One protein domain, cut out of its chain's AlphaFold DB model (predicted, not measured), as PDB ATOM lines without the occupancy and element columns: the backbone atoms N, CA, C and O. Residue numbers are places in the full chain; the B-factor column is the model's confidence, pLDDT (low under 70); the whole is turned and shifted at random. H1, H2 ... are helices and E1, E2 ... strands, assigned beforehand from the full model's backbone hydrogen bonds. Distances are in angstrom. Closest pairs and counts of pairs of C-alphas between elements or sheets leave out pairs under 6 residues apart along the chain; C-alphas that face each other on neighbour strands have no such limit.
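What this domain is: This is residues 36 to 192 of the 427 residues of an uncharacterized protein of Oxalobacteraceae bacterium (UniProt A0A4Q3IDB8). A long helix, H1, runs along one face of a narrow sheet made mainly by the long hairpin E4 and E5, with the short strand E3 at its edge; the small hairpin E1 and E2 packs beside E3 and under the same helix. The first residues of H1 reach past the sheet at one end of the long shape, the turn of E4 and E5 makes the other end, and the unnamed last stretch folds back along E5. The printed part has 157 residues, with the order H1 H2 H3 E1 E2 E3 E4 E5; the sheet E3 - E4 - E5 and the pair E1 - E2 are antiparallel, and the class is mixed, helices and strands. The whole is compact by its radius of gyration of the C-alphas, 17.2 A, yet elongated in outline, spanning 66 by 35 by 25 A.

Where its parts are: Find C-alpha 36 at (107.686, 214.592, 157.630); from there H1, residues 36 to 67, runs 46.6 A to C-alpha 67 at (123.672, 186.521, 191.166). Next come H2, residues 69 to 72, and H3, residues 75 to 83, 12.1 A long. Then read the short strands E1, residues 93 to 95, E2, residues 106 to 109, and E3, residues 114 to 116. E4, residues 138 to 149, runs 36.0 A, and E5, residues 152 to 163, runs 36.2 A to C-alpha 163 at (112.947, 191.704, 170.955).

How they stand to each other: Look first at the meander E3 E4 E5, each strand the antiparallel neighbour of the one before. In the hairpin E4 and E5, N 143 and O 158 are 2.9 A apart, within hydrogen-bond range; in the hairpin E3 and E4, N 116 and O 138 are 2.8 A apart. H1 is on one face of this sheet, two layers, at a height over the sheet of 8.8 A; it lies over E4 and E5 and runs along the strands, at 22 degrees to E4 on the local plane. The closest C-alphas of H1 and E5 are those of Glu 59 and Val 161, 6.7 A. In the hairpin E1 and E2, N 94 and O 108 are 2.8 A apart, and the closest C-alphas of E2 and E3 are those of Ala 108 and Val 114, 5.3 A. H3 only grazes the sheet E3 E4 E5 with residues 81 to 83, its Met 81 C-alpha 6.6 A from that of Cys 146; H2 is not on that sheet, and H1 and H3 are apart. H1 and H2 are close but not clearly touching, at 6.4 A between the C-alphas of Ala 65 and Thr 71. In H3 every O i to N i+4 pair is within hydrogen-bond range, in H1 27 of 28 are, and H2 is too short for such a pair.

The domain as a whole: The two C-alphas farthest apart, those of Gly 36 and Ser 150, are 65.8 A apart. The printed part has no cut. The link E3 to E4, 21 residues, is long. In the unnamed residues 164 to 192, short antiparallel pairings join 176 to 177 with 160 to 161 of E5, and 190 to 191 with 156 to 157 of E5. The mean pLDDT of the printed part is 71.4; 60 residues are under 70, among them 36 to 49, 67 to 89 and 147 to 154.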
ATOM      1  N   GLY A  36     108.718 215.586 157.285       31.59
ATOM      2  CA  GLY A  36     107.686 214.592 157.630       31.59
ATOM      3  C   GLY A  36     108.266 213.226 158.013       31.59
ATOM      4  O   GLY A  36     107.648 212.464 158.759       31.59
ATOM      5  N   GLY A  37     109.489 212.944 157.549       31.55
ATOM      6  CA  GLY A  37     110.286 211.796 157.965       31.55
ATOM      7  C   GLY A  37     110.745 211.927 159.410       31.55
ATOM      8  O   GLY A  37     110.788 210.921 160.090       31.55
ATOM      9  N   VAL A  38     110.961 213.149 159.910       33.06
ATOM     10  CA  VAL A  38     111.459 213.414 161.270       33.06
ATOM     11  C   VAL A  38     110.464 212.990 162.346       33.06
ATOM     12  O   VAL A  38     110.887 212.387 163.309       33.06
ATOM     13  N   MET A  39     109.148 213.184 162.197       35.84
ATOM     14  CA  MET A  39     108.204 212.660 163.204       35.84
ATOM     15  C   MET A  39     108.101 211.133 163.171       35.84
ATOM     16  O   MET A  39     107.931 210.508 164.216       35.84
ATOM     17  N   LYS A  40     108.205 210.516 161.984       39.44
ATOM     18  CA  LYS A  40     108.253 209.053 161.855       39.44
ATOM     19  C   LYS A  40     109.579 208.495 162.367       39.44
ATOM     20  O   LYS A  40     109.526 207.488 163.051       39.44
ATOM     21  N   LEU A  41     110.709 209.158 162.110       39.16
ATOM     22  CA  LEU A  41     112.030 208.840 162.655       39.16
ATOM     23  C   LEU A  41     112.033 209.037 164.164       39.16
ATOM     24  O   LEU A  41     112.345 208.106 164.861       39.16
ATOM     25  N   MET A  42     111.561 210.162 164.691       42.12
ATOM     26  CA  MET A  42     111.482 210.407 166.132       42.12
ATOM     27  C   MET A  42     110.549 209.421 166.832       42.12
ATOM     28  O   MET A  42     110.856 208.982 167.931       42.12
ATOM     29  N   ARG A  43     109.421 209.023 166.219       52.59
ATOM     30  CA  ARG A  43     108.579 207.934 166.749       52.59
ATOM     31  C   ARG A  43     109.264 206.572 166.634       52.59
ATOM     32  O   ARG A  43     109.088 205.751 167.526       52.59
ATOM     33  N   LYS A  44     110.031 206.338 165.564       52.25
ATOM     34  CA  LYS A  44     110.856 205.141 165.353       52.25
ATOM     35  C   LYS A  44     111.960 205.055 166.414       52.25
ATOM     36  O   LYS A  44     112.098 204.013 167.036       52.25
ATOM     37  N   ASP A  45     112.649 206.159 166.669       57.88
ATOM     38  CA  ASP A  45     113.745 206.337 167.617       57.88
ATOM     39  C   ASP A  45     113.231 206.303 169.054       57.88
ATOM     40  O   ASP A  45     113.856 205.683 169.905       57.88
ATOM     41  N   ALA A  46     112.059 206.882 169.333       59.81
ATOM     42  CA  ALA A  46     111.402 206.775 170.631       59.81
ATOM     43  C   ALA A  46     110.938 205.340 170.901       59.81
ATOM     44  O   ALA A  46     111.257 204.798 171.950       59.81
ATOM     45  N   ALA A  47     110.254 204.690 169.950       62.22
ATOM     46  CA  ALA A  47     109.848 203.291 170.094       62.22
ATOM     47  C   ALA A  47     111.063 202.368 170.268       62.22
ATOM     48  O   ALA A  47     111.054 201.517 171.152       62.22
ATOM     49  N   TYR A  48     112.121 202.589 169.482       69.88
ATOM     50  CA  TYR A  48     113.390 201.878 169.600       69.88
ATOM     51  C   TYR A  48     114.028 202.095 170.977       69.88
ATOM     52  O   TYR A  48     114.343 201.137 171.674       69.88
ATOM     53  N   THR A  49     114.148 203.347 171.425       68.44
ATOM     54  CA  THR A  49     114.740 203.692 172.728       68.44
ATOM     55  C   THR A  49     113.931 203.108 173.885       68.44
ATOM     56  O   THR A  49     114.507 202.573 174.832       68.44
ATOM     57  N   THR A  50     112.600 203.152 173.817       71.62
ATOM     58  CA  THR A  50     111.723 202.609 174.861       71.62
ATOM     59  C   THR A  50     111.826 201.088 174.935       71.62
ATOM     60  O   THR A  50     112.083 200.558 176.008       71.62
ATOM     61  N   VAL A  51     111.725 200.374 173.808       73.25
ATOM     62  CA  VAL A  51     111.822 198.903 173.801       73.25
ATOM     63  C   VAL A  51     113.215 198.439 174.234       73.25
ATOM     64  O   VAL A  51     113.331 197.534 175.058       73.25
ATOM     65  N   MET A  52     114.276 199.085 173.743       73.44
ATOM     66  CA  MET A  52     115.655 198.749 174.108       73.44
ATOM     67  C   MET A  52     115.954 199.035 175.580       73.44
ATOM     68  O   MET A  52     116.580 198.211 176.237       73.44
ATOM     69  N   SER A  53     115.491 200.163 176.127       67.88
ATOM     70  CA  SER A  53     115.693 200.478 177.551       67.88
ATOM     71  C   SER A  53     114.962 199.492 178.464       67.88
ATOM     72  O   SER A  53     115.552 199.020 179.434       67.88
ATOM     73  N   SER A  54     113.735 199.102 178.113       73.44
ATOM     74  CA  SER A  54     112.985 198.062 178.822       73.44
ATOM     75  C   SER A  54     113.660 196.690 178.725       73.44
ATOM     76  O   SER A  54     113.742 195.977 179.722       73.44
ATOM     77  N   ALA A  55     114.196 196.325 177.557       72.88
ATOM     78  CA  ALA A  55     114.891 195.055 177.369       72.88
ATOM     79  C   ALA A  55     116.218 194.992 178.149       72.88
ATOM     80  O   ALA A  55     116.501 193.976 178.781       72.88
ATOM     81  N   ILE A  56     116.985 196.088 178.185       70.88
ATOM     82  CA  ILE A  56     118.211 196.206 178.994       70.88
ATOM     83  C   ILE A  56     117.879 196.168 180.491       70.88
ATOM     84  O   ILE A  56     118.569 195.510 181.266       70.88
ATOM     85  N   ALA A  57     116.808 196.845 180.915       66.38
ATOM     86  CA  ALA A  57     116.359 196.800 182.304       66.38
ATOM     87  C   ALA A  57     115.948 195.377 182.718       66.38
ATOM     88  O   ALA A  57     116.303 194.930 183.810       66.38
ATOM     89  N   ALA A  58     115.254 194.648 181.837       72.75
ATOM     90  CA  ALA A  58     114.906 193.248 182.054       72.75
ATOM     91  C   ALA A  58     116.154 192.355 182.139       72.75
ATOM     92  O   ALA A  58     116.261 191.561 183.070       72.75
ATOM     93  N   GLU A  59     117.121 192.518 181.230       77.62
ATOM     94  CA  GLU A  59     118.394 191.789 181.276       77.62
ATOM     95  C   GLU A  59     119.152 192.050 182.583       77.62
ATOM     96  O   GLU A  59     119.531 191.102 183.268       77.62
ATOM     97  N   SER A  60     119.333 193.317 182.964       70.44
ATOM     98  CA  SER A  60     120.046 193.687 184.189       70.44
ATOM     99  C   SER A  60     119.391 193.079 185.429       70.44
ATOM    100  O   SER A  60     120.091 192.563 186.298       70.44
ATOM    101  N   ALA A  61     118.057 193.103 185.510       70.88
ATOM    102  CA  ALA A  61     117.324 192.511 186.624       70.88
ATOM    103  C   ALA A  61     117.452 190.981 186.652       70.88
ATOM    104  O   ALA A  61     117.639 190.402 187.721       70.88
ATOM    105  N   ILE A  62     117.411 190.322 185.488       75.44
ATOM    106  CA  ILE A  62     117.653 188.879 185.371       75.44
ATOM    107  C   ILE A  62     119.074 188.551 185.835       75.44
ATOM    108  O   ILE A  62     119.246 187.685 186.685       75.44
ATOM    109  N   MET A  63     120.094 189.258 185.342       72.44
ATOM    110  CA  MET A  63     121.487 189.030 185.737       72.44
ATOM    111  C   MET A  63     121.709 189.248 187.236       72.44
ATOM    112  O   MET A  63     122.378 188.437 187.873       72.44
ATOM    113  N   GLN A  64     121.128 190.303 187.808       71.25
ATOM    114  CA  GLN A  64     121.224 190.591 189.236       71.25
ATOM    115  C   GLN A  64     120.529 189.510 190.074       71.25
ATOM    116  O   GLN A  64     121.124 188.995 191.016       71.25
ATOM    117  N   ALA A  65     119.318 189.090 189.699       70.06
ATOM    118  CA  ALA A  65     118.597 188.019 190.389       70.06
ATOM    119  C   ALA A  65     119.282 186.648 190.251       70.06
ATOM    120  O   ALA A  65     119.225 185.828 191.168       70.06
ATOM    121  N   LEU A  66     119.965 186.403 189.126       73.81
ATOM    122  CA  LEU A  66     120.813 185.227 188.920       73.81
ATOM    123  C   LEU A  66     122.050 185.224 189.825       73.81
ATOM    124  O   LEU A  66     122.568 184.152 190.115       73.81
ATOM    125  N   GLN A  67     122.515 186.388 190.275       69.50
ATOM    126  CA  GLN A  67     123.672 186.521 191.166       69.50
ATOM    127  C   GLN A  67     123.289 186.672 192.644       69.50
ATOM    128  O   GLN A  67     124.147 186.479 193.505       69.50
ATOM    129  N   ASP A  68     122.032 187.006 192.946       67.00
ATOM    130  CA  ASP A  68     121.540 187.182 194.311       67.00
ATOM    131  C   ASP A  68     121.336 185.823 195.020       67.00
ATOM    132  O   ASP A  68     120.474 185.031 194.620       67.00
ATOM    133  N   PRO A  69     122.079 185.540 196.111       58.97
ATOM    134  CA  PRO A  69     121.903 184.320 196.898       58.97
ATOM    135  C   PRO A  69     120.500 184.183 197.503       58.97
ATOM    136  O   PRO A  69     120.026 183.061 197.711       58.97
ATOM    137  N   ALA A  70     119.817 185.298 197.788       60.91
ATOM    138  CA  ALA A  70     118.493 185.290 198.396       60.91
ATOM    139  C   ALA A  70     117.442 184.648 197.479       60.91
ATOM    140  O   ALA A  70     116.579 183.920 197.981       60.91
ATOM    141  N   THR A  71     117.572 184.799 196.154       63.09
ATOM    142  CA  THR A  71     116.705 184.165 195.140       63.09
ATOM    143  C   THR A  71     116.644 182.641 195.306       63.09
ATOM    144  O   THR A  71     115.603 182.016 195.101       63.09
ATOM    145  N   TYR A  72     117.744 182.030 195.755       64.06
ATOM    146  CA  TYR A  72     117.911 180.576 195.845       64.06
ATOM    147  C   TYR A  72     117.848 180.029 197.273       64.06
ATOM    148  O   TYR A  72     117.897 178.816 197.471       64.06
ATOM    149  N   SER A  73     117.700 180.906 198.268       57.00
ATOM    150  CA  SER A  73     117.755 180.564 199.695       57.00
ATOM    151  C   SER A  73     116.593 179.691 200.198       57.00
ATOM    152  O   SER A  73     116.658 179.152 201.303       57.00
ATOM    153  N   ASN A  74     115.539 179.502 199.397       65.62
ATOM    154  CA  ASN A  74     114.419 178.633 199.747       65.62
ATOM    155  C   ASN A  74     114.869 177.150 199.794       65.62
ATOM    156  O   ASN A  74     115.360 176.628 198.784       65.62
ATOM    157  N   PRO A  75     114.646 176.432 200.915       62.28
ATOM    158  CA  PRO A  75     115.004 175.019 201.053       62.28
ATOM    159  C   PRO A  75     114.415 174.106 199.968       62.28
ATOM    160  O   PRO A  75     115.078 173.165 199.538       62.28
ATOM    161  N   ALA A  76     113.204 174.389 199.476       64.44
ATOM    162  CA  ALA A  76     112.571 173.610 198.410       64.44
ATOM    163  C   ALA A  76     113.311 173.757 197.068       64.44
ATOM    164  O   ALA A  76     113.539 172.766 196.376       64.44
ATOM    165  N   HIS A  77     113.752 174.975 196.736       69.00
ATOM    166  CA  HIS A  77     114.539 175.258 195.530       69.00
ATOM    167  C   HIS A  77     115.959 174.692 195.638       69.00
ATOM    168  O   HIS A  77     116.503 174.137 194.688       69.00
ATOM    169  N   THR A  78     116.554 174.776 196.828       64.56
ATOM    170  CA  THR A  78     117.854 174.156 197.103       64.56
ATOM    171  C   THR A  78     117.788 172.635 196.943       64.56
ATOM    172  O   THR A  78     118.687 172.036 196.353       64.56
ATOM    173  N   ASN A  79     116.711 172.000 197.410       63.94
ATOM    174  CA  ASN A  79     116.508 170.562 197.255       63.94
ATOM    175  C   ASN A  79     116.251 170.157 195.797       63.94
ATOM    176  O   ASN A  79     116.802 169.147 195.355       63.94
ATOM    177  N   SER A  80     115.485 170.935 195.023       66.44
ATOM    178  CA  SER A  80     115.242 170.633 193.603       66.44
ATOM    179  C   SER A  80     116.516 170.727 192.754       66.44
ATOM    180  O   SER A  80     116.752 169.860 191.918       66.44
ATOM    181  N   MET A  81     117.402 171.688 193.038       67.75
ATOM    182  CA  MET A  81     118.718 171.804 192.383       67.75
ATOM    183  C   MET A  81     119.706 170.684 192.754       67.75
ATOM    184  O   MET A  81     120.697 170.468 192.052       67.75
ATOM    185  N   ARG A  82     119.488 169.995 193.882       61.84
ATOM    186  CA  ARG A  82     120.395 168.963 194.422       61.84
ATOM    187  C   ARG A  82     119.997 167.534 194.077       61.84
ATOM    188  O   ARG A  82     120.839 166.646 194.153       61.84
ATOM    189  N   THR A  83     118.730 167.295 193.761       56.66
ATOM    190  CA  THR A  83     118.164 165.939 193.701       56.66
ATOM    191  C   THR A  83     118.340 165.245 192.354       56.66
ATOM    192  O   THR A  83     118.213 164.025 192.304       56.66
ATOM    193  N   VAL A  84     118.668 165.960 191.272       52.66
ATOM    194  CA  VAL A  84     118.722 165.358 189.929       52.66
ATOM    195  C   VAL A  84     119.790 166.034 189.063       52.66
ATOM    196  O   VAL A  84     119.842 167.260 188.967       52.66
ATOM    197  N   GLN A  85     120.618 165.237 188.380       50.47
ATOM    198  CA  GLN A  85     121.397 165.717 187.235       50.47
ATOM    199  C   GLN A  85     120.424 166.168 186.134       50.47
ATOM    200  O   GLN A  85     119.722 165.340 185.563       50.47
ATOM    201  N   GLY A  86     120.376 167.470 185.848       51.59
ATOM    202  CA  GLY A  86     119.504 168.024 184.805       51.59
ATOM    203  C   GLY A  86     118.105 168.471 185.250       51.59
ATOM    204  O   GLY A  86     117.303 168.810 184.384       51.59
ATOM    205  N   SER A  87     117.793 168.526 186.554       52.94
ATOM    206  CA  SER A  87     116.544 169.170 186.999       52.94
ATOM    207  C   SER A  87     116.632 170.683 186.867       52.94
ATOM    208  O   SER A  87     117.329 171.352 187.630       52.94
ATOM    209  N   GLN A  88     115.881 171.207 185.907       60.97
ATOM    210  CA  GLN A  88     115.622 172.629 185.757       60.97
ATOM    211  C   GLN A  88     114.752 173.094 186.929       60.97
ATOM    212  O   GLN A  88     113.733 172.482 187.257       60.97
ATOM    213  N   LEU A  89     115.149 174.185 187.578       68.31
ATOM    214  CA  LEU A  89     114.252 174.926 188.460       68.31
ATOM    215  C   LEU A  89     113.083 175.397 187.585       68.31
ATOM    216  O   LEU A  89     113.321 176.066 186.593       68.31
ATOM    217  N   GLN A  90     111.843 175.012 187.885       71.38
ATOM    218  CA  GLN A  90     110.676 175.413 187.088       71.38
ATOM    219  C   GLN A  90     109.712 176.249 187.925       71.38
ATOM    220  O   GLN A  90     109.507 175.979 189.107       71.38
ATOM    221  N   GLY A  91     109.121 177.275 187.310       70.19
ATOM    222  CA  GLY A  91     108.056 178.082 187.914       70.19
ATOM    223  C   GLY A  91     108.514 179.126 188.939       70.19
ATOM    224  O   GLY A  91     107.682 179.869 189.452       70.19
ATOM    225  N   MET A  92     109.817 179.231 189.223       77.25
ATOM    226  CA  MET A  92     110.358 180.335 190.019       77.25
ATOM    227  C   MET A  92     110.358 181.615 189.177       77.25
ATOM    228  O   MET A  92     110.896 181.637 188.072       77.25
ATOM    229  N   SER A  93     109.782 182.684 189.718       80.31
ATOM    230  CA  SER A  93     109.702 183.990 189.061       80.31
ATOM    231  C   SER A  93     110.819 184.918 189.523       80.31
ATOM    232  O   SER A  93     111.070 185.051 190.719       80.31
ATOM    233  N   ILE A  94     111.449 185.595 188.569       74.94
ATOM    234  CA  ILE A  94     112.334 186.736 188.790       74.94
ATOM    235  C   ILE A  94     111.491 187.995 188.625       74.94
ATOM    236  O   ILE A  94     110.913 188.227 187.560       74.94
ATOM    237  N   SER A  95     111.419 188.810 189.672       77.06
ATOM    238  CA  SER A  95     110.663 190.062 189.667       77.06
ATOM    239  C   SER A  95     111.595 191.271 189.628       77.06
ATOM    240  O   SER A  95     112.663 191.248 190.233       77.06
ATOM    241  N   GLY A  96     111.185 192.336 188.941       65.06
ATOM    242  CA  GLY A  96     111.943 193.589 188.893       65.06
ATOM    243  C   GLY A  96     111.858 194.411 190.183       65.06
ATOM    244  O   GLY A  96     110.882 194.321 190.928       65.06
ATOM    245  N   ASP A  97     112.852 195.275 190.413       58.44
ATOM    246  CA  ASP A  97     112.907 196.161 191.589       58.44
ATOM    247  C   ASP A  97     111.934 197.349 191.522       58.44
ATOM    248  O   ASP A  97     111.564 197.912 192.555       58.44
ATOM    249  N   ARG A  98     111.487 197.737 190.319       49.34
ATOM    250  CA  ARG A  98     110.554 198.852 190.111       49.34
ATOM    251  C   ARG A  98     109.233 198.359 189.543       49.34
ATOM    252  O   ARG A  98     109.153 197.927 188.399       49.34
ATOM    253  N   GLY A  99     108.198 198.463 190.362       44.06
ATOM    254  CA  GLY A  99     106.815 198.276 189.959       44.06
ATOM    255  C   GLY A  99     106.121 199.585 189.620       44.06
ATOM    256  O   GLY A  99     106.302 200.575 190.329       44.06
ATOM    257  N   ILE A 100     105.262 199.580 188.604       41.97
ATOM    258  CA  ILE A 100     104.206 200.589 188.472       41.97
ATOM    259  C   ILE A 100     103.115 200.201 189.487       41.97
ATOM    260  O   ILE A 100     102.698 199.047 189.532       41.97
ATOM    261  N   ASN A 101     102.698 201.132 190.354       41.91
ATOM    262  CA  ASN A 101     101.726 200.907 191.444       41.91
ATOM    263  C   ASN A 101     102.155 199.911 192.544       41.91
ATOM    264  O   ASN A 101     101.317 199.244 193.145       41.91
ATOM    265  N   GLY A 102     103.457 199.797 192.836       49.47
ATOM    266  CA  GLY A 102     103.955 198.996 193.968       49.47
ATOM    267  C   GLY A 102     103.968 197.476 193.751       49.47
ATOM    268  O   GLY A 102     104.405 196.745 194.637       49.47
ATOM    269  N   GLN A 103     103.554 196.987 192.578       55.47
ATOM    270  CA  GLN A 103     103.661 195.574 192.202       55.47
ATOM    271  C   GLN A 103     104.949 195.317 191.425       55.47
ATOM    272  O   GLN A 103     105.156 195.914 190.375       55.47
ATOM    273  N   ARG A 104     105.808 194.416 191.913       68.69
ATOM    274  CA  ARG A 104     107.032 194.006 191.207       68.69
ATOM    275  C   ARG A 104     106.661 193.099 190.023       68.69
ATOM    276  O   ARG A 104     106.236 191.969 190.271       68.69
ATOM    277  N   PRO A 105     106.779 193.552 188.761       74.88
ATOM    278  CA  PRO A 105     106.401 192.730 187.619       74.88
ATOM    279  C   PRO A 105     107.328 191.519 187.520       74.88
ATOM    280  O   PRO A 105     108.534 191.631 187.756       74.88
ATOM    281  N   THR A 106     106.768 190.364 187.168       81.75
ATOM    282  CA  THR A 106     107.557 189.185 186.801       81.75
ATOM    283  C   THR A 106     108.239 189.463 185.468       81.75
ATOM    284  O   THR A 106     107.566 189.663 184.462       81.75
ATOM    285  N   LEU A 107     109.568 189.499 185.478       80.81
ATOM    286  CA  LEU A 107     110.402 189.785 184.312       80.81
ATOM    287  C   LEU A 107     110.891 188.517 183.624       80.81
ATOM    288  O   LEU A 107     111.173 188.550 182.432       80.81
ATOM    289  N   ALA A 108     110.994 187.412 184.356       83.75
ATOM    290  CA  ALA A 108     111.311 186.099 183.819       83.75
ATOM    291  C   ALA A 108     110.792 185.007 184.753       83.75
ATOM    292  O   ALA A 108     110.592 185.241 185.946       83.75
ATOM    293  N   THR A 109     110.623 183.802 184.223       85.25
ATOM    294  CA  THR A 109     110.281 182.621 185.009       85.25
ATOM    295  C   THR A 109     111.149 181.468 184.536       85.25
ATOM    296  O   THR A 109     111.350 181.279 183.338       85.25
ATOM    297  N   PHE A 110     111.711 180.701 185.465       82.44
ATOM    298  CA  PHE A 110     112.534 179.568 185.071       82.44
ATOM    299  C   PHE A 110     111.679 178.477 184.416       82.44
ATOM    300  O   PHE A 110     110.636 178.082 184.950       82.44
ATOM    301  N   GLY A 111     112.119 178.005 183.249       76.50
ATOM    302  CA  GLY A 111     111.426 176.975 182.470       76.50
ATOM    303  C   GLY A 111     110.207 177.467 181.680       76.50
ATOM    304  O   GLY A 111     109.560 176.658 181.016       76.50
ATOM    305  N   SER A 112     109.884 178.764 181.706       84.69
ATOM    306  CA  SER A 112     108.801 179.331 180.896       84.69
ATOM    307  C   SER A 112     109.142 180.711 180.334       84.69
ATOM    308  O   SER A 112     109.859 181.506 180.936       84.69
ATOM    309  N   ALA A 113     108.620 180.997 179.142       89.00
ATOM    310  CA  ALA A 113     108.789 182.300 178.516       89.00
ATOM    311  C   ALA A 113     107.891 183.337 179.202       89.00
ATOM    312  O   ALA A 113     106.682 183.121 179.329       89.00
ATOM    313  N   VAL A 114     108.455 184.486 179.571       90.25
ATOM    314  CA  VAL A 114     107.686 185.657 180.007       90.25
ATOM    315  C   VAL A 114     107.686 186.679 178.882       90.25
ATOM    316  O   VAL A 114     108.694 186.904 178.217       90.25
ATOM    317  N   ARG A 115     106.526 187.280 178.628       91.44
ATOM    318  CA  ARG A 115     106.363 188.282 177.575       91.44
ATOM    319  C   ARG A 115     106.057 189.626 178.198       91.44
ATOM    320  O   ARG A 115     105.190 189.716 179.069       91.44
ATOM    321  N   LEU A 116     106.762 190.646 177.732       88.06
ATOM    322  CA  LEU A 116     106.647 192.010 178.211       88.06
ATOM    323  C   LEU A 116     106.268 192.944 177.062       88.06
ATOM    324  O   LEU A 116     106.671 192.751 175.909       88.06
ATOM    325  N   ASN A 117     105.496 193.971 177.381       87.12
ATOM    326  CA  ASN A 117     105.211 195.069 176.477       87.12
ATOM    327  C   ASN A 117     106.406 196.037 176.379       87.12
ATOM    328  O   ASN A 117     107.483 195.801 176.930       87.12
ATOM    329  N   ARG A 118     106.224 197.144 175.656       81.81
ATOM    330  CA  ARG A 118     107.275 198.147 175.428       81.81
ATOM    331  C   ARG A 118     107.737 198.828 176.710       81.81
ATOM    332  O   ARG A 118     108.881 199.260 176.779       81.81
ATOM    333  N   GLU A 119     106.871 198.903 177.712       78.81
ATOM    334  CA  GLU A 119     107.141 199.486 179.024       78.81
ATOM    335  C   GLU A 119     107.715 198.466 180.027       78.81
ATOM    336  O   GLU A 119     107.937 198.809 181.186       78.81
ATOM    337  N   GLY A 120     107.956 197.216 179.608       75.69
ATOM    338  CA  GLY A 120     108.484 196.161 180.479       75.69
ATOM    339  C   GLY A 120     107.440 195.527 181.407       75.69
ATOM    340  O   GLY A 120     107.805 194.902 182.401       75.69
ATOM    341  N   LEU A 121     106.145 195.674 181.106       83.44
ATOM    342  CA  LEU A 121     105.040 195.069 181.854       83.44
ATOM    343  C   LEU A 121     104.571 193.755 181.213       83.44
ATOM    344  O   LEU A 121     104.578 193.658 179.987       83.44
ATOM    345  N   PRO A 122     104.096 192.768 181.997       84.75
ATOM    346  CA  PRO A 122     103.561 191.519 181.460       84.75
ATOM    347  C   PRO A 122     102.430 191.734 180.447       84.75
ATOM    348  O   PRO A 122     101.534 192.549 180.666       84.75
ATOM    349  N   CYS A 123     102.446 190.964 179.361       86.44
ATOM    350  CA  CYS A 123     101.442 191.016 178.298       86.44
ATOM    351  C   CYS A 123     100.974 189.612 177.892       86.44
ATOM    352  O   CYS A 123     101.688 188.619 178.053       86.44
ATOM    353  N   SER A 124      99.772 189.546 177.317       82.31
ATOM    354  CA  SER A 124      99.200 188.321 176.757       82.31
ATOM    355  C   SER A 124      99.237 188.364 175.234       82.31
ATOM    356  O   SER A 124      99.030 189.405 174.616       82.31
ATOM    357  N   VAL A 125      99.488 187.212 174.618       75.88
ATOM    358  CA  VAL A 125      99.520 187.071 173.156       75.88
ATOM    359  C   VAL A 125      98.125 187.318 172.584       75.88
ATOM    360  O   VAL A 125      97.156 186.764 173.097       75.88
ATOM    361  N   GLY A 126      98.017 188.104 171.512       71.38
ATOM    362  CA  GLY A 126      96.742 188.296 170.812       71.38
ATOM    363  C   GLY A 126      96.570 189.657 170.147       71.38
ATOM    364  O   GLY A 126      95.745 189.777 169.249       71.38
ATOM    365  N   ASP A 127      97.357 190.659 170.537       79.38
ATOM    366  CA  ASP A 127      97.335 191.967 169.885       79.38
ATOM    367  C   ASP A 127      98.227 191.961 168.627       79.38
ATOM    368  O   ASP A 127      99.432 191.727 168.748       79.38
ATOM    369  N   PRO A 128      97.683 192.189 167.417       80.25
ATOM    370  CA  PRO A 128      98.479 192.258 166.197       80.25
ATOM    371  C   PRO A 128      99.139 193.629 165.989       80.25
ATOM    372  O   PRO A 128      99.976 193.763 165.098       80.25
ATOM    373  N   ASN A 129      98.755 194.663 166.747       83.25
ATOM    374  CA  ASN A 129      99.245 196.018 166.538       83.25
ATOM    375  C   ASN A 129     100.536 196.266 167.334       83.25
ATOM    376  O   ASN A 129     100.465 196.457 168.549       83.25
ATOM    377  N   PRO A 130     101.707 196.399 166.681       77.44
ATOM    378  CA  PRO A 130     102.978 196.561 167.377       77.44
ATOM    379  C   PRO A 130     103.076 197.854 168.186       77.44
ATOM    380  O   PRO A 130     103.950 197.947 169.040       77.44
ATOM    381  N   LEU A 131     102.238 198.861 167.906       75.12
ATOM    382  CA  LEU A 131     102.214 200.152 168.603       75.12
ATOM    383  C   LEU A 131     101.307 200.160 169.841       75.12
ATOM    384  O   LEU A 131     101.265 201.165 170.548       75.12
ATOM    385  N   SER A 132     100.560 199.084 170.078       80.88
ATOM    386  CA  SER A 132      99.671 198.968 171.226       80.88
ATOM    387  C   SER A 132     100.458 198.749 172.519       80.88
ATOM    388  O   SER A 132     101.464 198.038 172.530       80.88
ATOM    389  N   SER A 133      99.979 199.312 173.630       76.62
ATOM    390  CA  SER A 133     100.562 199.093 174.962       76.62
ATOM    391  C   SER A 133     100.367 197.659 175.467       76.62
ATOM    392  O   SER A 133     101.035 197.240 176.409       76.62
ATOM    393  N   THR A 134      99.476 196.883 174.847       82.75
ATOM    394  CA  THR A 134      99.252 195.461 175.149       82.75
ATOM    395  C   THR A 134     100.039 194.516 174.243       82.75
ATOM    396  O   THR A 134     100.022 193.307 174.466       82.75
ATOM    397  N   TYR A 135     100.752 195.044 173.244       86.19
ATOM    398  CA  TYR A 135     101.580 194.243 172.352       86.19
ATOM    399  C   TYR A 135     102.830 193.725 173.060       86.19
ATOM    400  O   TYR A 135     103.557 194.484 173.701       86.19
ATOM    401  N   CYS A 136     103.122 192.438 172.885       90.06
ATOM    402  CA  CYS A 136     104.311 191.812 173.445       90.06
ATOM    403  C   CYS A 136     105.554 192.127 172.614       90.06
ATOM    404  O   CYS A 136     105.820 191.489 171.603       90.06
ATOM    405  N   ALA A 137     106.314 193.120 173.068       87.62
ATOM    406  CA  ALA A 137     107.518 193.601 172.406       87.62
ATOM    407  C   ALA A 137     108.772 192.798 172.770       87.62
ATOM    408  O   ALA A 137     109.707 192.729 171.975       87.62
ATOM    409  N   ILE A 138     108.815 192.229 173.974       89.56
ATOM    410  CA  ILE A 138     109.995 191.574 174.538       89.56
ATOM    411  C   ILE A 138     109.582 190.186 175.025       89.56
ATOM    412  O   ILE A 138     108.533 190.019 175.644       89.56
ATOM    413  N   THR A 139     110.409 189.182 174.762       92.25
ATOM    414  CA  THR A 139     110.266 187.835 175.319       92.25
ATOM    415  C   THR A 139     111.526 187.482 176.088       92.25
ATOM    416  O   THR A 139     112.625 187.551 175.542       92.25
ATOM    417  N   THR A 140     111.372 187.092 177.345       90.38
ATOM    418  CA  THR A 140     112.463 186.635 178.198       90.38
ATOM    419  C   THR A 140     112.336 185.136 178.439       90.38
ATOM    420  O   THR A 140     111.249 184.608 178.675       90.38
ATOM    421  N   ASN A 141     113.462 184.438 178.379       91.06
ATOM    422  CA  ASN A 141     113.573 183.035 178.745       91.06
ATOM    423  C   ASN A 141     114.737 182.874 179.712       91.06
ATOM    424  O   ASN A 141     115.789 183.486 179.518       91.06
ATOM    425  N   VAL A 142     114.567 182.048 180.738       87.75
ATOM    426  CA  VAL A 142     115.641 181.717 181.676       87.75
ATOM    427  C   VAL A 142     115.597 180.226 181.955       87.75
ATOM    428  O   VAL A 142     114.534 179.650 182.196       87.75
ATOM    429  N   ASP A 143     116.768 179.608 181.918       85.06
ATOM    430  CA  ASP A 143     116.947 178.208 182.247       85.06
ATOM    431  C   ASP A 143     118.220 177.979 183.056       85.06
ATOM    432  O   ASP A 143     119.150 178.788 183.072       85.06
ATOM    433  N   LEU A 144     118.224 176.858 183.758       80.75
ATOM    434  CA  LEU A 144     119.107 176.540 184.852       80.75
ATOM    435  C   LEU A 144     119.564 175.090 184.695       80.75
ATOM    436  O   LEU A 144     118.756 174.168 184.752       80.75
ATOM    437  N   SER A 145     120.865 174.880 184.513       77.94
ATOM    438  CA  SER A 145     121.461 173.551 184.399       77.94
ATOM    439  C   SER A 145     122.464 173.324 185.519       77.94
ATOM    440  O   SER A 145     123.457 174.044 185.650       77.94
ATOM    441  N   CYS A 146     122.191 172.315 186.341       72.94
ATOM    442  CA  CYS A 146     123.041 171.902 187.447       72.94
ATOM    443  C   CYS A 146     123.701 170.557 187.130       72.94
ATOM    444  O   CYS A 146     123.024 169.571 186.828       72.94
ATOM    445  N   ALA A 147     125.029 170.513 187.223       66.56
ATOM    446  CA  ALA A 147     125.818 169.307 187.011       66.56
ATOM    447  C   ALA A 147     126.483 168.871 188.316       66.56
ATOM    448  O   ALA A 147     127.270 169.626 188.883       66.56
ATOM    449  N   ILE A 148     126.203 167.637 188.751       58.41
ATOM    450  CA  ILE A 148     126.852 167.012 189.909       58.41
ATOM    451  C   ILE A 148     128.087 166.252 189.421       58.41
ATOM    452  O   ILE A 148     127.957 165.201 188.792       58.41
ATOM    453  N   ALA A 149     129.276 166.763 189.733       55.62
ATOM    454  CA  ALA A 149     130.552 166.105 189.471       55.62
ATOM    455  C   ALA A 149     131.349 165.981 190.778       55.62
ATOM    456  O   ALA A 149     131.643 166.976 191.438       55.62
ATOM    457  N   SER A 150     131.717 164.752 191.161       52.69
ATOM    458  CA  SER A 150     132.553 164.479 192.349       52.69
ATOM    459  C   SER A 150     132.041 165.125 193.652       52.69
ATOM    460  O   SER A 150     132.813 165.712 194.408       52.69
ATOM    461  N   GLY A 151     130.725 165.076 193.897       49.56
ATOM    462  CA  GLY A 151     130.099 165.656 195.098       49.56
ATOM    463  C   GLY A 151     129.916 167.181 195.077       49.56
ATOM    464  O   GLY A 151     129.507 167.757 196.082       49.56
ATOM    465  N   VAL A 152     130.195 167.842 193.948       48.84
ATOM    466  CA  VAL A 152     129.964 169.280 193.729       48.84
ATOM    467  C   VAL A 152     128.859 169.442 192.687       48.84
ATOM    468  O   VAL A 152     129.042 168.959 191.573       48.84
ATOM    469  N   SER A 153     127.740 170.111 193.008       54.81
ATOM    470  CA  SER A 153     126.803 170.563 191.963       54.81
ATOM    471  C   SER A 153     127.148 171.989 191.553       54.81
ATOM    472  O   SER A 153     127.027 172.925 192.339       54.81
ATOM    473  N   THR A 154     127.603 172.171 190.320       64.44
ATOM    474  CA  THR A 154     127.761 173.507 189.738       64.44
ATOM    475  C   THR A 154     126.517 173.828 188.927       64.44
ATOM    476  O   THR A 154     126.224 173.110 187.969       64.44
ATOM    477  N   CYS A 155     125.808 174.895 189.294       71.12
ATOM    478  CA  CYS A 155     124.649 175.385 188.556       71.12
ATOM    479  C   CYS A 155     125.034 176.577 187.682       71.12
ATOM    480  O   CYS A 155     125.631 177.552 188.155       71.12
ATOM    481  N   LYS A 156     124.671 176.495 186.406       77.50
ATOM    482  CA  LYS A 156     124.839 177.562 185.429       77.50
ATOM    483  C   LYS A 156     123.489 177.936 184.830       77.50
ATOM    484  O   LYS A 156     122.627 177.076 184.677       77.50
ATOM    485  N   ALA A 157     123.321 179.203 184.486       79.69
ATOM    486  CA  ALA A 157     122.144 179.730 183.813       79.69
ATOM    487  C   ALA A 157     122.464 180.049 182.363       79.69
ATOM    488  O   ALA A 157     123.547 180.549 182.047       79.69
ATOM    489  N   ALA A 158     121.462 179.831 181.526       85.31
ATOM    490  CA  ALA A 158     121.320 180.496 180.250       85.31
ATOM    491  C   ALA A 158     120.086 181.400 180.339       85.31
ATOM    492  O   ALA A 158     119.072 181.034 180.935       85.31
ATOM    493  N   TYR A 159     120.167 182.585 179.751       87.19
ATOM    494  CA  TYR A 159     119.017 183.464 179.594       87.19
ATOM    495  C   TYR A 159     118.966 183.971 178.160       87.19
ATOM    496  O   TYR A 159     119.979 183.981 177.459       87.19
ATOM    497  N   GLN A 160     117.786 184.385 177.726       90.12
ATOM    498  CA  GLN A 160     117.593 185.076 176.467       90.12
ATOM    499  C   GLN A 160     116.605 186.218 176.667       90.12
ATOM    500  O   GLN A 160     115.526 186.001 177.213       90.12
ATOM    501  N   VAL A 161     116.942 187.404 176.167       85.56
ATOM    502  CA  VAL A 161     115.993 188.509 175.994       85.56
ATOM    503  C   VAL A 161     115.874 188.784 174.500       85.56
ATOM    504  O   VAL A 161     116.787 189.327 173.882       85.56
ATOM    505  N   ALA A 162     114.765 188.355 173.906       88.06
ATOM    506  CA  ALA A 162     114.461 188.540 172.495       88.06
ATOM    507  C   ALA A 162     113.504 189.719 172.309       88.06
ATOM    508  O   ALA A 162     112.536 189.871 173.054       88.06
ATOM    509  N   ILE A 163     113.764 190.539 171.293       87.50
ATOM    510  CA  ILE A 163     112.947 191.704 170.955       87.50
ATOM    511  C   ILE A 163     112.217 191.416 169.648       87.50
ATOM    512  O   ILE A 163     112.847 191.023 168.666       87.50
ATOM    513  N   ASP A 164     110.902 191.629 169.623       87.75
ATOM    514  CA  ASP A 164     110.126 191.541 168.390       87.75
ATOM    515  C   ASP A 164     110.503 192.714 167.462       87.75
ATOM    516  O   ASP A 164     110.306 193.883 167.830       87.75
ATOM    517  N   PRO A 165     111.023 192.449 166.246       81.06
ATOM    518  CA  PRO A 165     111.366 193.501 165.300       81.06
ATOM    519  C   PRO A 165     110.186 194.428 164.992       81.06
ATOM    520  O   PRO A 165     110.397 195.627 164.823       81.06
ATOM    521  N   ALA A 166     108.950 193.920 164.961       82.94
ATOM    522  CA  ALA A 166     107.763 194.725 164.688       82.94
ATOM    523  C   ALA A 166     107.519 195.766 165.791       82.94
ATOM    524  O   ALA A 166     107.185 196.918 165.499       82.94
ATOM    525  N   ALA A 167     107.765 195.412 167.057       79.62
ATOM    526  CA  ALA A 167     107.732 196.371 168.160       79.62
ATOM    527  C   ALA A 167     108.906 197.356 168.119       79.62
ATOM    528  O   ALA A 167     108.738 198.510 168.518       79.62
ATOM    529  N   ASN A 168     110.047 196.928 167.583       78.50
ATOM    530  CA  ASN A 168     111.271 197.711 167.464       78.50
ATOM    531  C   ASN A 168     111.413 198.424 166.112       78.50
ATOM    532  O   ASN A 168     112.493 198.528 165.525       78.50
ATOM    533  N   ALA A 169     110.291 198.920 165.591       73.75
ATOM    534  CA  ALA A 169     110.276 199.749 164.396       73.75
ATOM    535  C   ALA A 169     110.842 199.050 163.135       73.75
ATOM    536  O   ALA A 169     111.425 199.683 162.248       73.75
ATOM    537  N   ASN A 170     110.635 197.734 163.063       77.50
ATOM    538  CA  ASN A 170     111.148 196.800 162.060       77.50
ATOM    539  C   ASN A 170     112.679 196.717 162.001       77.50
ATOM    540  O   ASN A 170     113.229 196.316 160.978       77.50
ATOM    541  N   THR A 171     113.369 197.095 163.078       72.50
ATOM    542  CA  THR A 171     114.821 196.950 163.202       72.50
ATOM    543  C   THR A 171     115.132 195.637 163.927       72.50
ATOM    544  O   THR A 171     114.828 195.523 165.120       72.50
ATOM    545  N   PRO A 172     115.729 194.637 163.250       74.94
ATOM    546  CA  PRO A 172     116.146 193.400 163.895       74.94
ATOM    547  C   PRO A 172     117.256 193.687 164.907       74.94
ATOM    548  O   PRO A 172     118.240 194.349 164.577       74.94
ATOM    549  N   VAL A 173     117.105 193.169 166.121       75.50
ATOM    550  CA  VAL A 173     118.126 193.231 167.171       75.50
ATOM    551  C   VAL A 173     118.443 191.795 167.581       75.50
ATOM    552  O   VAL A 173     117.507 191.023 167.810       75.50
ATOM    553  N   PRO A 174     119.726 191.393 167.621       75.81
ATOM    554  CA  PRO A 174     120.087 190.074 168.116       75.81
ATOM    555  C   PRO A 174     119.664 189.936 169.588       75.81
ATOM    556  O   PRO A 174     119.760 190.915 170.331       75.81
ATOM    557  N   PRO A 175     119.206 188.753 170.029       79.94
ATOM    558  CA  PRO A 175     118.826 188.551 171.422       79.94
ATOM    559  C   PRO A 175     119.995 188.817 172.376       79.94
ATOM    560  O   PRO A 175     121.145 188.510 172.050       79.94
ATOM    561  N   PHE A 176     119.701 189.332 173.570       79.44
ATOM    562  CA  PHE A 176     120.684 189.391 174.651       79.44
ATOM    563  C   PHE A 176     120.817 188.021 175.319       79.44
ATOM    564  O   PHE A 176     119.821 187.310 175.476       79.44
ATOM    565  N   GLY A 177     122.033 187.653 175.723       80.06
ATOM    566  CA  GLY A 177     122.340 186.317 176.235       80.06
ATOM    567  C   GLY A 177     122.449 185.279 175.113       80.06
ATOM    568  O   GLY A 177     123.272 185.418 174.210       80.06
ATOM    569  N   SER A 178     121.643 184.218 175.185       84.50
ATOM    570  CA  SER A 178     121.644 183.125 174.206       84.50
ATOM    571  C   SER A 178     121.108 183.579 172.846       84.50
ATOM    572  O   SER A 178     120.008 184.130 172.745       84.50
ATOM    573  N   ALA A 179     121.836 183.269 171.773       83.12
ATOM    574  CA  ALA A 179     121.445 183.632 170.408       83.12
ATOM    575  C   ALA A 179     120.174 182.904 169.924       83.12
ATOM    576  O   ALA A 179     119.467 183.403 169.050       83.12
ATOM    577  N   SER A 180     119.862 181.743 170.502       86.12
ATOM    578  CA  SER A 180     118.676 180.942 170.184       86.12
ATOM    579  C   SER A 180     118.079 180.305 171.437       86.12
ATOM    580  O   SER A 180     118.779 180.100 172.431       86.12
ATOM    581  N   TRP A 181     116.788 179.975 171.385       86.56
ATOM    582  CA  TRP A 181     116.108 179.231 172.442       86.56
ATOM    583  C   TRP A 181     115.359 178.030 171.854       86.56
ATOM    584  O   TRP A 181     114.657 178.216 170.855       86.56
ATOM    585  N   PRO A 182     115.470 176.816 172.430       88.50
ATOM    586  CA  PRO A 182     116.188 176.451 173.660       88.50
ATOM    587  C   PRO A 182     117.718 176.659 173.580       88.50
ATOM    588  O   PRO A 182     118.277 176.642 172.480       88.50
ATOM    589  N   PRO A 183     118.388 176.919 174.719       85.81
ATOM    590  CA  PRO A 183     119.808 177.256 174.755       85.81
ATOM    591  C   PRO A 183     120.679 176.019 174.500       85.81
ATOM    592  O   PRO A 183     120.327 174.895 174.861       85.81
ATOM    593  N   SER A 184     121.844 176.224 173.893       84.56
ATOM    594  CA  SER A 184     122.861 175.185 173.735       84.56
ATOM    595  C   SER A 184     123.675 175.003 175.022       84.56
ATOM    596  O   SER A 184     123.710 175.872 175.893       84.56
ATOM    597  N   ALA A 185     124.410 173.892 175.135       78.69
ATOM    598  CA  ALA A 185     125.277 173.640 176.292       78.69
ATOM    599  C   ALA A 185     126.333 174.745 176.512       78.69
ATOM    600  O   ALA A 185     126.722 175.005 177.650       78.69
ATOM    601  N   SER A 186     126.785 175.409 175.441       78.19
ATOM    602  CA  SER A 186     127.731 176.528 175.516       78.19
ATOM    603  C   SER A 186     127.119 177.832 176.025       78.19
ATOM    604  O   SER A 186     127.875 178.684 176.479       78.19
ATOM    605  N   ASP A 187     125.792 177.985 175.995       77.38
ATOM    606  CA  ASP A 187     125.114 179.217 176.426       77.38
ATOM    607  C   ASP A 187     124.979 179.307 177.957       77.38
ATOM    608  O   ASP A 187     124.815 180.395 178.512       77.38
ATOM    609  N   TYR A 188     125.129 178.180 178.666       76.38
ATOM    610  CA  TYR A 188     125.168 178.128 180.129       76.38
ATOM    611  C   TYR A 188     126.509 178.649 180.658       76.38
ATOM    612  O   TYR A 188     127.392 177.891 181.071       76.38
ATOM    613  N   THR A 189     126.672 179.966 180.631       67.12
ATOM    614  CA  THR A 189     127.904 180.658 181.039       67.12
ATOM    615  C   THR A 189     127.754 181.385 182.372       67.12
ATOM    616  O   THR A 189     128.728 181.490 183.124       67.12
ATOM    617  N   THR A 190     126.540 181.818 182.723       68.62
ATOM    618  CA  THR A 190     126.271 182.568 183.954       68.62
ATOM    619  C   THR A 190     126.298 181.636 185.157       68.62
ATOM    620  O   THR A 190     125.508 180.704 185.247       68.62
ATOM    621  N   THR A 191     127.205 181.863 186.103       66.88
ATOM    622  CA  THR A 191     127.281 181.061 187.337       66.88
ATOM    623  C   THR A 191     126.353 181.658 188.393       66.88
ATOM    624  O   THR A 191     126.452 182.849 188.667       66.88
ATOM    625  N   ILE A 192     125.468 180.843 188.972       61.19
ATOM    626  CA  ILE A 192     124.335 181.323 189.790       61.19
ATOM    627  C   ILE A 192     124.648 181.314 191.293       61.19
ATOM    628  O   ILE A 192     124.077 182.075 192.062       61.19
TER     629      ILE A 192